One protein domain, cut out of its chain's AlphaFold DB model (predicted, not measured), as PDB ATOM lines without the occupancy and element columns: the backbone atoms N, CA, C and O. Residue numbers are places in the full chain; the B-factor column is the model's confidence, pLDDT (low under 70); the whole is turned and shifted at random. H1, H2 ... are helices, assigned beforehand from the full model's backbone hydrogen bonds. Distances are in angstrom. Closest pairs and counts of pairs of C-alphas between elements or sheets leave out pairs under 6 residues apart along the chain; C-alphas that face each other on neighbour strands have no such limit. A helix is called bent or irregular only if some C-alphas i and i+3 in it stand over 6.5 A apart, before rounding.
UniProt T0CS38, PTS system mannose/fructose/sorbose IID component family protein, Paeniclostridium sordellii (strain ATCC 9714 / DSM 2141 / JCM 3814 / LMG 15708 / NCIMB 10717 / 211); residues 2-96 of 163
ATOM      1  N   GLY A   2     213.067 166.314 194.544       65.44
ATOM      2  CA  GLY A   2     214.073 165.674 193.688       65.44
ATOM      3  C   GLY A   2     214.848 164.585 194.444       65.44
ATOM      4  O   GLY A   2     214.874 164.612 195.676       65.44
ATOM      5  N   PRO A   3     215.525 163.659 193.745       63.22
ATOM      6  CA  PRO A   3     216.281 162.565 194.368       63.22
ATOM      7  C   PRO A   3     217.403 163.052 195.309       63.22
ATOM      8  O   PRO A   3     217.810 162.330 196.212       63.22
ATOM      9  N   LEU A   4     217.827 164.313 195.166       67.75
ATOM     10  CA  LEU A   4     218.752 165.009 196.067       67.75
ATOM     11  C   LEU A   4     218.192 165.256 197.478       67.75
ATOM     12  O   LEU A   4     218.962 165.261 198.432       67.75
ATOM     13  N   GLY A   5     216.873 165.421 197.631       72.56
ATOM     14  CA  GLY A   5     216.246 165.602 198.947       72.56
ATOM     15  C   GLY A   5     216.324 164.332 199.795       72.56
ATOM     16  O   GLY A   5     216.794 164.374 200.926       72.56
ATOM     17  N   GLY A   6     215.988 163.181 199.203       72.12
ATOM     18  CA  GLY A   6     216.051 161.890 199.901       72.12
ATOM     19  C   GLY A   6     217.470 161.467 200.290       72.12
ATOM     20  O   GLY A   6     217.659 160.762 201.276       72.12
ATOM     21  N   ILE A   7     218.480 161.933 199.549       76.94
ATOM     22  CA  ILE A   7     219.892 161.745 199.900       76.94
ATOM     23  C   ILE A   7     220.229 162.479 201.201       76.94
ATOM     24  O   ILE A   7     220.826 161.893 202.104       76.94
ATOM     25  N   GLY A   8     219.848 163.758 201.287       77.12
ATOM     26  CA  GLY A   8     220.043 164.558 202.491       77.12
ATOM     27  C   GLY A   8     219.322 163.941 203.684       77.12
ATOM     28  O   GLY A   8     219.921 163.804 204.749       77.12
ATOM     29  N   ASP A   9     218.087 163.482 203.484       81.19
ATOM     30  CA  ASP A   9     217.312 162.889 204.569       81.19
ATOM     31  C   ASP A   9     217.941 161.598 205.103       81.19
ATOM     32  O   ASP A   9     218.070 161.427 206.315       81.19
ATOM     33  N   ALA A  10     218.421 160.721 204.218       78.25
ATOM     34  CA  ALA A  10     219.074 159.487 204.636       78.25
ATOM     35  C   ALA A  10     220.374 159.734 205.415       78.25
ATOM     36  O   ALA A  10     220.630 159.081 206.426       78.25
ATOM     37  N   ILE A  11     221.182 160.705 204.987       81.44
ATOM     38  CA  ILE A  11     222.453 161.007 205.647       81.44
ATOM     39  C   ILE A  11     222.205 161.725 206.979       81.44
ATOM     40  O   ILE A  11     222.717 161.307 208.015       81.44
ATOM     41  N   PHE A  12     221.392 162.778 207.013       83.12
ATOM     42  CA  PHE A  12     221.241 163.568 208.235       83.12
ATOM     43  C   PHE A  12     220.313 162.914 209.259       83.12
ATOM     44  O   PHE A  12     220.696 162.791 210.422       83.12
ATOM     45  N   TRP A  13     219.126 162.465 208.844       80.94
ATOM     46  CA  TRP A  13     218.108 161.971 209.772       80.94
ATOM     47  C   TRP A  13     218.285 160.500 210.137       80.94
ATOM     48  O   TRP A  13     218.005 160.142 211.278       80.94
ATOM     49  N   PHE A  14     218.767 159.652 209.221       79.19
ATOM     50  CA  PHE A  14     218.944 158.220 209.510       79.19
ATOM     51  C   PHE A  14     220.362 157.829 209.936       79.19
ATOM     52  O   PHE A  14     220.512 156.776 210.550       79.19
ATOM     53  N   THR A  15     221.390 158.650 209.674       84.06
ATOM     54  CA  THR A  15     222.765 158.332 210.118       84.06
ATOM     55  C   THR A  15     223.326 159.312 211.136       84.06
ATOM     56  O   THR A  15     223.579 158.917 212.273       84.06
ATOM     57  N   LEU A  16     223.492 160.587 210.779       85.44
ATOM     58  CA  LEU A  16     224.205 161.539 211.630       85.44
ATOM     59  C   LEU A  16     223.474 161.802 212.947       85.44
ATOM     60  O   LEU A  16     224.096 161.743 214.006       85.44
ATOM     61  N   LEU A  17     222.169 162.087 212.888       87.38
ATOM     62  CA  LEU A  17     221.380 162.384 214.080       87.38
ATOM     63  C   LEU A  17     221.350 161.190 215.052       87.38
ATOM     64  O   LEU A  17     221.684 161.403 216.215       87.38
ATOM     65  N   PRO A  18     221.031 159.951 214.626       86.31
ATOM     66  CA  PRO A  18     221.009 158.809 215.535       86.31
ATOM     67  C   PRO A  18     222.385 158.453 216.110       86.31
ATOM     68  O   PRO A  18     222.471 158.112 217.286       86.31
ATOM     69  N   ILE A  19     223.468 158.584 215.330       86.44
ATOM     70  CA  ILE A  19     224.836 158.363 215.829       86.44
ATOM     71  C   ILE A  19     225.201 159.416 216.876       86.44
ATOM     72  O   ILE A  19     225.625 159.067 217.976       86.44
ATOM     73  N   ALA A  20     225.011 160.700 216.562       86.94
ATOM     74  CA  ALA A  20     225.326 161.780 217.490       86.94
ATOM     75  C   ALA A  20     224.483 161.662 218.768       86.94
ATOM     76  O   ALA A  20     225.012 161.818 219.868       86.94
ATOM     77  N   ALA A  21     223.186 161.369 218.629       85.94
ATOM     78  CA  ALA A  21     222.278 161.179 219.755       85.94
ATOM     79  C   ALA A  21     222.690 159.974 220.605       85.94
ATOM     80  O   ALA A  21     222.712 160.083 221.825       85.94
ATOM     81  N   GLY A  22     223.080 158.860 219.980       84.62
ATOM     82  CA  GLY A  22     223.570 157.680 220.683       84.62
ATOM     83  C   GLY A  22     224.843 157.957 221.490       84.62
ATOM     84  O   GLY A  22     224.920 157.602 222.668       84.62
ATOM     85  N   VAL A  23     225.830 158.626 220.887       84.94
ATOM     86  CA  VAL A  23     227.076 159.004 221.574       84.94
ATOM     87  C   VAL A  23     226.788 159.965 222.730       84.94
ATOM     88  O   VAL A  23     227.264 159.750 223.844       84.94
ATOM     89  N   GLY A  24     225.975 160.998 222.490       85.38
ATOM     90  CA  GLY A  24     225.594 161.965 223.519       85.38
ATOM     91  C   GLY A  24     224.802 161.336 224.668       85.38
ATOM     92  O   GLY A  24     225.039 161.679 225.824       85.38
ATOM     93  N   ALA A  25     223.906 160.393 224.365       84.25
ATOM     94  CA  ALA A  25     223.112 159.676 225.357       84.25
ATOM     95  C   ALA A  25     223.978 158.773 226.243       84.25
ATOM     96  O   ALA A  25     223.840 158.838 227.460       84.25
ATOM     97  N   ASN A  26     224.907 157.997 225.670       83.06
ATOM     98  CA  ASN A  26     225.814 157.157 226.466       83.06
ATOM     99  C   ASN A  26     226.663 157.992 227.432       83.06
ATOM    100  O   ASN A  26     226.740 157.678 228.614       83.06
ATOM    101  N   LEU A  27     227.218 159.111 226.962       83.31
ATOM    102  CA  LEU A  27     228.004 160.010 227.811       83.31
ATOM    103  C   LEU A  27     227.161 160.693 228.899       83.31
ATOM    104  O   LEU A  27     227.659 160.970 229.990       83.31
ATOM    105  N   ALA A  28     225.884 160.967 228.619       83.69
ATOM    106  CA  ALA A  28     224.959 161.505 229.612       83.69
ATOM    107  C   ALA A  28     224.573 160.457 230.672       83.69
ATOM    108  O   ALA A  28     224.446 160.806 231.844       83.69
ATOM    109  N   LEU A  29     224.426 159.184 230.284       81.00
ATOM    110  CA  LEU A  29     224.166 158.074 231.210       81.00
ATOM    111  C   LEU A  29     225.332 157.847 232.183       81.00
ATOM    112  O   LEU A  29     225.099 157.505 233.337       81.00
ATOM    113  N   GLU A  30     226.566 158.118 231.759       79.94
ATOM    114  CA  GLU A  30     227.763 158.101 232.617       79.94
ATOM    115  C   GLU A  30     227.849 159.305 233.584       79.94
ATOM    116  O   GLU A  30     228.810 159.438 234.340       79.94
ATOM    117  N   GLY A  31     226.850 160.198 233.592       73.38
ATOM    118  CA  GLY A  31     226.776 161.350 234.496       73.38
ATOM    119  C   GLY A  31     227.563 162.578 234.028       73.38
ATOM    120  O   GLY A  31     227.676 163.559 234.766       73.38
ATOM    121  N   SER A  32     228.093 162.569 232.802       79.75
ATOM    122  CA  SER A  32     228.848 163.698 232.263       79.75
ATOM    123  C   SER A  32     227.932 164.745 231.625       79.75
ATOM    124  O   SER A  32     227.251 164.492 230.629       79.75
ATOM    125  N   ILE A  33     228.000 165.985 232.126       79.44
ATOM    126  CA  ILE A  33     227.360 167.175 231.521       79.44
ATOM    127  C   ILE A  33     227.880 167.424 230.089       79.44
ATOM    128  O   ILE A  33     227.251 168.127 229.298       79.44
ATOM    129  N   ALA A  34     229.007 166.809 229.715       80.31
ATOM    130  CA  ALA A  34     229.531 166.880 228.361       80.31
ATOM    131  C   ALA A  34     228.637 166.169 227.326       80.31
ATOM    132  O   ALA A  34     228.730 166.511 226.152       80.31
ATOM    133  N   GLY A  35     227.752 165.242 227.718       80.88
ATOM    134  CA  GLY A  35     226.902 164.487 226.785       80.88
ATOM    135  C   GLY A  35     226.057 165.375 225.851       80.88
ATOM    136  O   GLY A  35     226.243 165.323 224.631       80.88
ATOM    137  N   PRO A  36     225.184 166.257 226.382       82.06
ATOM    138  CA  PRO A  36     224.394 167.189 225.570       82.06
ATOM    139  C   PRO A  36     225.241 168.178 224.753       82.06
ATOM    140  O   PRO A  36     224.876 168.537 223.633       82.06
ATOM    141  N   ILE A  37     226.387 168.604 225.293       85.75
ATOM    142  CA  ILE A  37     227.297 169.545 224.626       85.75
ATOM    143  C   ILE A  37     227.966 168.873 223.420       85.75
ATOM    144  O   ILE A  37     228.026 169.459 222.339       85.75
ATOM    145  N   ILE A  38     228.422 167.631 223.581       84.50
ATOM    146  CA  ILE A  38     229.045 166.833 222.520       84.50
ATOM    147  C   ILE A  38     228.032 166.520 221.422       84.50
ATOM    148  O   ILE A  38     228.369 166.667 220.250       84.50
ATOM    149  N   PHE A  39     226.787 166.175 221.771       86.00
ATOM    150  CA  PHE A  39     225.713 166.023 220.785       86.00
ATOM    151  C   PHE A  39     225.529 167.297 219.950       86.00
ATOM    152  O   PHE A  39     225.549 167.246 218.718       86.00
ATOM    153  N   LEU A  40     225.397 168.449 220.618       86.12
ATOM    154  CA  LEU A  40     225.155 169.729 219.960       86.12
ATOM    155  C   LEU A  40     226.320 170.113 219.046       86.12
ATOM    156  O   LEU A  40     226.087 170.480 217.894       86.12
ATOM    157  N   LEU A  41     227.559 169.996 219.528       87.62
ATOM    158  CA  LEU A  41     228.757 170.303 218.749       87.62
ATOM    159  C   LEU A  41     228.914 169.349 217.566       87.62
ATOM    160  O   LEU A  41     229.087 169.808 216.443       87.62
ATOM    161  N   MET A  42     228.813 168.039 217.786       86.00
ATOM    162  CA  MET A  42     228.999 167.039 216.734       86.00
ATOM    163  C   MET A  42     227.967 167.203 215.619       86.00
ATOM    164  O   MET A  42     228.330 167.237 214.442       86.00
ATOM    165  N   PHE A  43     226.695 167.377 215.980       85.81
ATOM    166  CA  PHE A  43     225.637 167.578 215.000       85.81
ATOM    167  C   PHE A  43     225.808 168.903 214.244       85.81
ATOM    168  O   PHE A  43     225.787 168.912 213.014       85.81
ATOM    169  N   ASN A  44     226.043 170.019 214.946       86.69
ATOM    170  CA  ASN A  44     226.150 171.333 214.303       86.69
ATOM    171  C   ASN A  44     227.424 171.494 213.468       86.69
ATOM    172  O   ASN A  44     227.349 172.057 212.380       86.69
ATOM    173  N   ILE A  45     228.578 170.999 213.928       89.19
ATOM    174  CA  ILE A  45     229.844 171.108 213.188       89.19
ATOM    175  C   ILE A  45     229.739 170.356 211.864       89.19
ATOM    176  O   ILE A  45     230.062 170.913 210.814       89.19
ATOM    177  N   VAL A  46     229.246 169.115 211.891       86.38
ATOM    178  CA  VAL A  46     229.101 168.315 210.671       86.38
ATOM    179  C   VAL A  46     228.031 168.919 209.763       86.38
ATOM    180  O   VAL A  46     228.264 169.065 208.565       86.38
ATOM    181  N   HIS A  47     226.887 169.340 210.313       84.88
ATOM    182  CA  HIS A  47     225.792 169.897 209.520       84.88
ATOM    183  C   HIS A  47     226.155 171.235 208.859       84.88
ATOM    184  O   HIS A  47     225.973 171.402 207.651       84.88
ATOM    185  N   LEU A  48     226.725 172.178 209.616       86.31
ATOM    186  CA  LEU A  48     227.165 173.469 209.086       86.31
ATOM    187  C   LEU A  48     228.366 173.301 208.154       86.31
ATOM    188  O   LEU A  48     228.382 173.902 207.081       86.31
ATOM    189  N   GLY A  49     229.329 172.449 208.512       87.69
ATOM    190  CA  GLY A  49     230.507 172.162 207.695       87.69
ATOM    191  C   GLY A  49     230.137 171.620 206.317       87.69
ATOM    192  O   GLY A  49     230.562 172.177 205.303       87.69
ATOM    193  N   LEU A  50     229.270 170.601 206.262       85.81
ATOM    194  CA  LEU A  50     228.755 170.085 204.993       85.81
ATOM    195  C   LEU A  50     227.965 171.145 204.234       85.81
ATOM    196  O   LEU A  50     228.147 171.269 203.027       85.81
ATOM    197  N   ARG A  51     227.117 171.928 204.910       84.19
ATOM    198  CA  ARG A  51     226.301 172.954 204.253       84.19
ATOM    199  C   ARG A  51     227.159 174.027 203.584       84.19
ATOM    200  O   ARG A  51     226.949 174.306 202.407       84.19
ATOM    201  N   PHE A  52     228.130 174.601 204.295       86.00
ATOM    202  CA  PHE A  52     229.017 175.624 203.732       86.00
ATOM    203  C   PHE A  52     229.887 175.062 202.607       86.00
ATOM    204  O   PHE A  52     230.021 175.700 201.562       86.00
ATOM    205  N   TRP A  53     230.425 173.853 202.779       85.38
ATOM    206  CA  TRP A  53     231.268 173.218 201.772       85.38
ATOM    207  C   TRP A  53     230.491 172.850 200.501       85.38
ATOM    208  O   TRP A  53     230.898 173.234 199.402       85.38
ATOM    209  N   LEU A  54     229.336 172.186 200.636       84.19
ATOM    210  CA  LEU A  54     228.461 171.831 199.513       84.19
ATOM    211  C   LEU A  54     227.971 173.074 198.773       84.19
ATOM    212  O   LEU A  54     227.922 173.074 197.546       84.19
ATOM    213  N   MET A  55     227.640 174.141 199.502       83.50
ATOM    214  CA  MET A  55     227.204 175.401 198.913       83.50
ATOM    215  C   MET A  55     228.326 176.023 198.073       83.50
ATOM    216  O   MET A  55     228.115 176.335 196.903       83.50
ATOM    217  N   HIS A  56     229.546 176.109 198.609       83.38
ATOM    218  CA  HIS A  56     230.700 176.643 197.877       83.38
ATOM    219  C   HIS A  56     231.076 175.788 196.653       83.38
ATOM    220  O   HIS A  56     231.414 176.317 195.592       83.38
ATOM    221  N   TRP A  57     230.980 174.462 196.777       81.81
ATOM    222  CA  TRP A  57     231.209 173.527 195.676       81.81
ATOM    223  C   TRP A  57     230.130 173.634 194.589       81.81
ATOM    224  O   TRP A  57     230.445 173.643 193.395       81.81
ATOM    225  N   SER A  58     228.868 173.797 194.989       81.62
ATOM    226  CA  SER A  58     227.752 173.995 194.065       81.62
ATOM    227  C   SER A  58     227.890 175.298 193.279       81.62
ATOM    228  O   SER A  58     227.598 175.306 192.085       81.62
ATOM    229  N   TYR A  59     228.378 176.376 193.904       80.94
ATOM    230  CA  TYR A  59     228.652 177.637 193.207       80.94
ATOM    231  C   TYR A  59     229.765 177.507 192.163       80.94
ATOM    232  O   TYR A  59     229.637 178.058 191.074       80.94
ATOM    233  N   LYS A  60     230.837 176.757 192.456       79.00
ATOM    234  CA  LYS A  60     231.950 176.551 191.511       79.00
ATOM    235  C   LYS A  60     231.597 175.630 190.344       79.00
ATOM    236  O   LYS A  60     232.114 175.817 189.250       79.00
ATOM    237  N   THR A  61     230.746 174.632 190.574       77.38
ATOM    238  CA  THR A  61     230.423 173.597 189.573       77.38
ATOM    239  C   THR A  61     229.224 173.986 188.693       77.38
ATOM    240  O   THR A  61     229.047 173.435 187.606       77.38
ATOM    241  N   GLY A  62     228.401 174.946 189.129       76.31
ATOM    242  CA  GLY A  62     227.304 175.501 188.336       76.31
ATOM    243  C   GLY A  62     226.330 174.439 187.808       76.31
ATOM    244  O   GLY A  62     226.006 173.462 188.489       76.31
ATOM    245  N   VAL A  63     225.856 174.623 186.573       73.81
ATOM    246  CA  VAL A  63     224.844 173.757 185.939       73.81
ATOM    247  C   VAL A  63     225.365 172.330 185.699       73.81
ATOM    248  O   VAL A  63     224.605 171.373 185.844       73.81
ATOM    249  N   GLU A  64     226.664 172.152 185.432       73.81
ATOM    250  CA  GLU A  64     227.267 170.827 185.209       73.81
ATOM    251  C   GLU A  64     227.212 169.924 186.450       73.81
ATOM    252  O   GLU A  64     227.082 168.699 186.338       73.81
ATOM    253  N   GLY A  65     227.285 170.519 187.645       70.62
ATOM    254  CA  GLY A  65     227.188 169.795 188.913       70.62
ATOM    255  C   GLY A  65     225.821 169.140 189.083       70.62
ATOM    256  O   GLY A  65     225.728 167.976 189.476       70.62
ATOM    257  N   ILE A  66     224.763 169.848 188.687       71.12
ATOM    258  CA  ILE A  66     223.385 169.350 188.731       71.12
ATOM    259  C   ILE A  66     223.215 168.183 187.755       71.12
ATOM    260  O   ILE A  66     222.608 167.172 188.110       71.12
ATOM    261  N   THR A  67     223.788 168.260 186.550       70.62
ATOM    262  CA  THR A  67     223.677 167.193 185.544       70.62
ATOM    263  C   THR A  67     224.414 165.921 185.971       70.62
ATOM    264  O   THR A  67     223.865 164.826 185.843       70.62
ATOM    265  N   LYS A  68     225.624 166.040 186.543       73.25
ATOM    266  CA  LYS A  68     226.392 164.895 187.077       73.25
ATOM    267  C   LYS A  68     225.703 164.240 188.272       73.25
ATOM    268  O   LYS A  68     225.633 163.010 188.334       73.25
ATOM    269  N   LEU A  69     225.175 165.049 189.191       71.81
ATOM    270  CA  LEU A  69     224.431 164.556 190.345       71.81
ATOM    271  C   LEU A  69     223.115 163.901 189.933       71.81
ATOM    272  O   LEU A  69     222.792 162.845 190.455       71.81
ATOM    273  N   THR A  70     222.389 164.466 188.965       73.62
ATOM    274  CA  THR A  70     221.118 163.899 188.481       73.62
ATOM    275  C   THR A  70     221.341 162.592 187.722       73.62
ATOM    276  O   THR A  70     220.589 161.638 187.913       73.62
ATOM    277  N   LYS A  71     222.414 162.503 186.923       80.19
ATOM    278  CA  LYS A  71     222.769 161.285 186.178       80.19
ATOM    279  C   LYS A  71     223.068 160.098 187.100       80.19
ATOM    280  O   LYS A  71     222.669 158.983 186.788       80.19
ATOM    281  N   ASN A  72     223.724 160.342 188.236       79.25
ATOM    282  CA  ASN A  72     224.068 159.308 189.223       79.25
ATOM    283  C   ASN A  72     223.165 159.325 190.468       79.25
ATOM    284  O   ASN A  72     223.456 158.640 191.447       79.25
ATOM    285  N   ALA A  73     222.069 160.088 190.443       77.62
ATOM    286  CA  ALA A  73     221.239 160.327 191.620       77.62
ATOM    287  C   ALA A  73     220.701 159.024 192.208       77.62
ATOM    288  O   ALA A  73     220.700 158.848 193.419       77.62
ATOM    289  N   LYS A  74     220.301 158.084 191.346       79.56
ATOM    290  CA  LYS A  74     219.751 156.792 191.757       79.56
ATOM    291  C   LYS A  74     220.759 155.947 192.538       79.56
ATOM    292  O   LYS A  74     220.410 155.420 193.591       79.56
ATOM    293  N   GLU A  75     221.994 155.848 192.048       83.62
ATOM    294  CA  GLU A  75     223.050 155.088 192.726       83.62
ATOM    295  C   GLU A  75     223.455 155.769 194.034       83.62
ATOM    296  O   GLU A  75     223.579 155.105 195.058       83.62
ATOM    297  N   PHE A  76     223.540 157.103 194.049       81.44
ATOM    298  CA  PHE A  76     223.863 157.846 195.267       81.44
ATOM    299  C   PHE A  76     222.771 157.719 196.338       81.44
ATOM    300  O   PHE A  76     223.077 157.456 197.499       81.44
ATOM    301  N   THR A  77     221.491 157.844 195.962       82.56
ATOM    302  CA  THR A  77     220.367 157.605 196.878       82.56
ATOM    303  C   THR A  77     220.399 156.174 197.403       82.56
ATOM    304  O   THR A  77     220.244 155.971 198.602       82.56
ATOM    305  N   ARG A  78     220.655 155.179 196.544       84.31
ATOM    306  CA  ARG A  78     220.754 153.777 196.970       84.31
ATOM    307  C   ARG A  78     221.866 153.583 198.000       84.31
ATOM    308  O   ARG A  78     221.614 152.970 199.034       84.31
ATOM    309  N   SER A  79     223.059 154.117 197.751       86.12
ATOM    310  CA  SER A  79     224.180 154.042 198.694       86.12
ATOM    311  C   SER A  79     223.871 154.743 200.019       86.12
ATOM    312  O   SER A  79     224.141 154.177 201.076       86.12
ATOM    313  N   ALA A  80     223.251 155.928 199.980       84.69
ATOM    314  CA  ALA A  80     222.845 156.658 201.181       84.69
ATOM    315  C   ALA A  80     221.806 155.879 202.007       84.69
ATOM    316  O   ALA A  80     221.916 155.803 203.229       84.69
ATOM    317  N   THR A  81     220.838 155.231 201.354       83.25
ATOM    318  CA  THR A  81     219.850 154.384 202.034       83.25
ATOM    319  C   THR A  81     220.488 153.136 202.643       83.25
ATOM    320  O   THR A  81     220.155 152.780 203.769       83.25
ATOM    321  N   VAL A  82     221.420 152.476 201.945       87.88
ATOM    322  CA  VAL A  82     222.140 151.307 202.490       87.88
ATOM    323  C   VAL A  82     222.936 151.694 203.737       87.88
ATOM    324  O   VAL A  82     222.845 151.002 204.748       87.88
ATOM    325  N   LEU A  83     223.648 152.824 203.695       87.62
ATOM    326  CA  LEU A  83     224.348 153.379 204.855       87.62
ATOM    327  C   LEU A  83     223.372 153.624 206.022       87.62
ATOM    328  O   LEU A  83     223.627 153.170 207.135       87.62
ATOM    329  N   GLY A  84     222.232 154.270 205.747       83.50
ATOM    330  CA  GLY A  84     221.157 154.508 206.715       83.50
ATOM    331  C   GLY A  84     220.691 153.236 207.417       83.50
ATOM    332  O   GLY A  84     220.653 153.170 208.644       83.50
ATOM    333  N   MET A  85     220.395 152.194 206.644       85.44
ATOM    334  CA  MET A  85     219.883 150.932 207.180       85.44
ATOM    335  C   MET A  85     220.914 150.185 208.035       85.44
ATOM    336  O   MET A  85     220.545 149.603 209.054       85.44
ATOM    337  N   ILE A  86     222.197 150.221 207.657       88.06
ATOM    338  CA  ILE A  86     223.279 149.611 208.447       88.06
ATOM    339  C   ILE A  86     223.394 150.297 209.812       88.06
ATOM    340  O   ILE A  86     223.481 149.618 210.835       88.06
ATOM    341  N   VAL A  87     223.346 151.632 209.839       85.50
ATOM    342  CA  VAL A  87     223.419 152.406 211.087       85.50
ATOM    343  C   VAL A  87     222.226 152.101 211.989       85.50
ATOM    344  O   VAL A  87     222.419 151.804 213.164       85.50
ATOM    345  N   VAL A  88     221.004 152.092 211.449       83.94
ATOM    346  CA  VAL A  88     219.801 151.736 212.220       83.94
ATOM    347  C   VAL A  88     219.926 150.333 212.828       83.94
ATOM    348  O   VAL A  88     219.644 150.158 214.012       83.94
ATOM    349  N   GLY A  89     220.413 149.350 212.061       83.94
ATOM    350  CA  GLY A  89     220.663 147.993 212.559       83.94
ATOM    351  C   GLY A  89     221.675 147.947 213.710       83.94
ATOM    352  O   GLY A  89     221.420 147.312 214.734       83.94
ATOM    353  N   ALA A  90     222.793 148.667 213.579       83.94
ATOM    354  CA  ALA A  90     223.812 148.754 214.622       83.94
ATOM    355  C   ALA A  90     223.288 149.419 215.906       83.94
ATOM    356  O   ALA A  90     223.634 148.994 217.009       83.94
ATOM    357  N   LEU A  91     222.426 150.432 215.782       82.12
ATOM    358  CA  LEU A  91     221.818 151.111 216.928       82.12
ATOM    359  C   LEU A  91     220.827 150.216 217.671       82.12
ATOM    360  O   LEU A  91     220.858 150.184 218.899       82.12
ATOM    361  N   ILE A  92     220.003 149.446 216.953       81.75
ATOM    362  CA  ILE A  92     219.105 148.457 217.571       81.75
ATOM    363  C   ILE A  92     219.928 147.469 218.399       81.75
ATOM    364  O   ILE A  92     219.642 147.266 219.575       81.75
ATOM    365  N   ALA A  93     220.992 146.913 217.815       79.56
ATOM    366  CA  ALA A  93     221.872 146.004 218.530       79.56
ATOM    367  C   ALA A  93     222.566 146.688 219.716       79.56
ATOM    368  O   ALA A  93     222.751 146.059 220.743       79.56
ATOM    369  N   SER A  94     222.957 147.957 219.629       78.44
ATOM    370  CA  SER A  94     223.745 148.596 220.694       78.44
ATOM    371  C   SER A  94     222.904 149.048 221.891       78.44
ATOM    372  O   SER A  94     223.348 148.888 223.024       78.44
ATOM    373  N   TYR A  95     221.703 149.583 221.652       71.50
ATOM    374  CA  TYR A  95     220.907 150.266 222.682       71.50
ATOM    375  C   TYR A  95     219.713 149.468 223.202       71.50
ATOM    376  O   TYR A  95     219.216 149.766 224.286       71.50
ATOM    377  N   VAL A  96     219.232 148.469 222.459       71.19
ATOM    378  CA  VAL A  96     218.139 147.616 222.932       71.19
ATOM    379  C   VAL A  96     218.749 146.457 223.713       71.19
ATOM    380  O   VAL A  96     219.235 145.491 223.128       71.19
TER     381      VAL A  96
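AT A GLANCE: This is residues 2 to 96 of the 163 residues of the protein "PTS system mannose/fructose/sorbose IID component family protein" of Paeniclostridium sordellii (strain ATCC 9714 / DSM 2141 / JCM 3814 / LMG 15708 / NCIMB 10717 / 211) (UniProt T0CS38). Three long helical rods lie nearly side by side in one flat, loose layer: H2a along one side, H3 along the other, and H1 running nearly straight between them, from beside H3 with its arm H1a to beside H2a with its arm H1b. The short arm H2b turns across one end of this layer, from the H2a side to the H3 side, and the far half of H2a is left without a close partner. The printed part has 95 residues with three named helices, H1, H2 and H3 in that order along the chain, and no named strand; the class is all helix. It is loose, with a radius of gyration of the C-alphas of 16.0 A, and its outline is flat, spanning 50 by 26 by 13 A.

IN THESE COORDINATES: Look first at the longest helix, H2, residues 34 to 71. By its hydrogen bonds it was assigned as one helix, but it is bent, with C-alphas 60 and 63 standing 9.5 A apart. Find C-alpha 34 at (229.531, 166.880, 228.361); from there the arm H2a runs 38.2 A to residue 60, and the arm H2b holds residues 63 to 71. H1, residues 3 to 29, was also assigned as one helix by its hydrogen bonds but is bent, with C-alphas 14 and 17 standing 6.6 A apart. Its arm H1a, residues 3 to 14, begins at C-alpha 3 at (216.281, 162.565, 194.368) and measures 16.0 A, and H1b, residues 17 to 29, measures 17.9 A. H3, residues 73 to 95, runs 32.7 A to C-alpha 95 at (220.907, 150.266, 222.682).

HOW THE PARTS SIT: Start at H2a, which touches H1b with residues 34 to 43 alone; the closest C-alphas, those of Gly 24 and Gly 35, are 4.3 A apart. These two arms form a helical hairpin, running opposite ways at a shallow tilt of 20 degrees. H1a is close to H2a but not clearly touching, with the C-alphas of Phe 12 and His 47 closest at 7.9 A. On to H3: H1a touches it, closest at the C-alphas of Phe 14 and Gly 84, 5.1 A apart, and they run the same way at a shallow tilt of 13 degrees. H1b touches H3 with residues 18 to 22 alone, closest at the C-alphas of Ile 19 and Val 87, 7.7 A apart. H2a and H3 are apart. H2b stands at a steep tilt of 66 degrees to H2a, and it meets H3 only through their link. In H1a, H1b, H2a, H2b and H3 every backbone O i to N i+4 pair is within hydrogen-bond range.

THE WHOLE: The C-alphas of Gly 31 and Glu 64 are the two farthest apart, at 50.2 A. Residues 48 to 56 and residues 59 to 64, which belong to H2, stand free. The printed part has no cut, and the links from H1 to H2 and from H2 to H3 are tight. The mean pLDDT of the printed part is 81.2, and residues 2 to 4 are under 70, where the model's confidence is low.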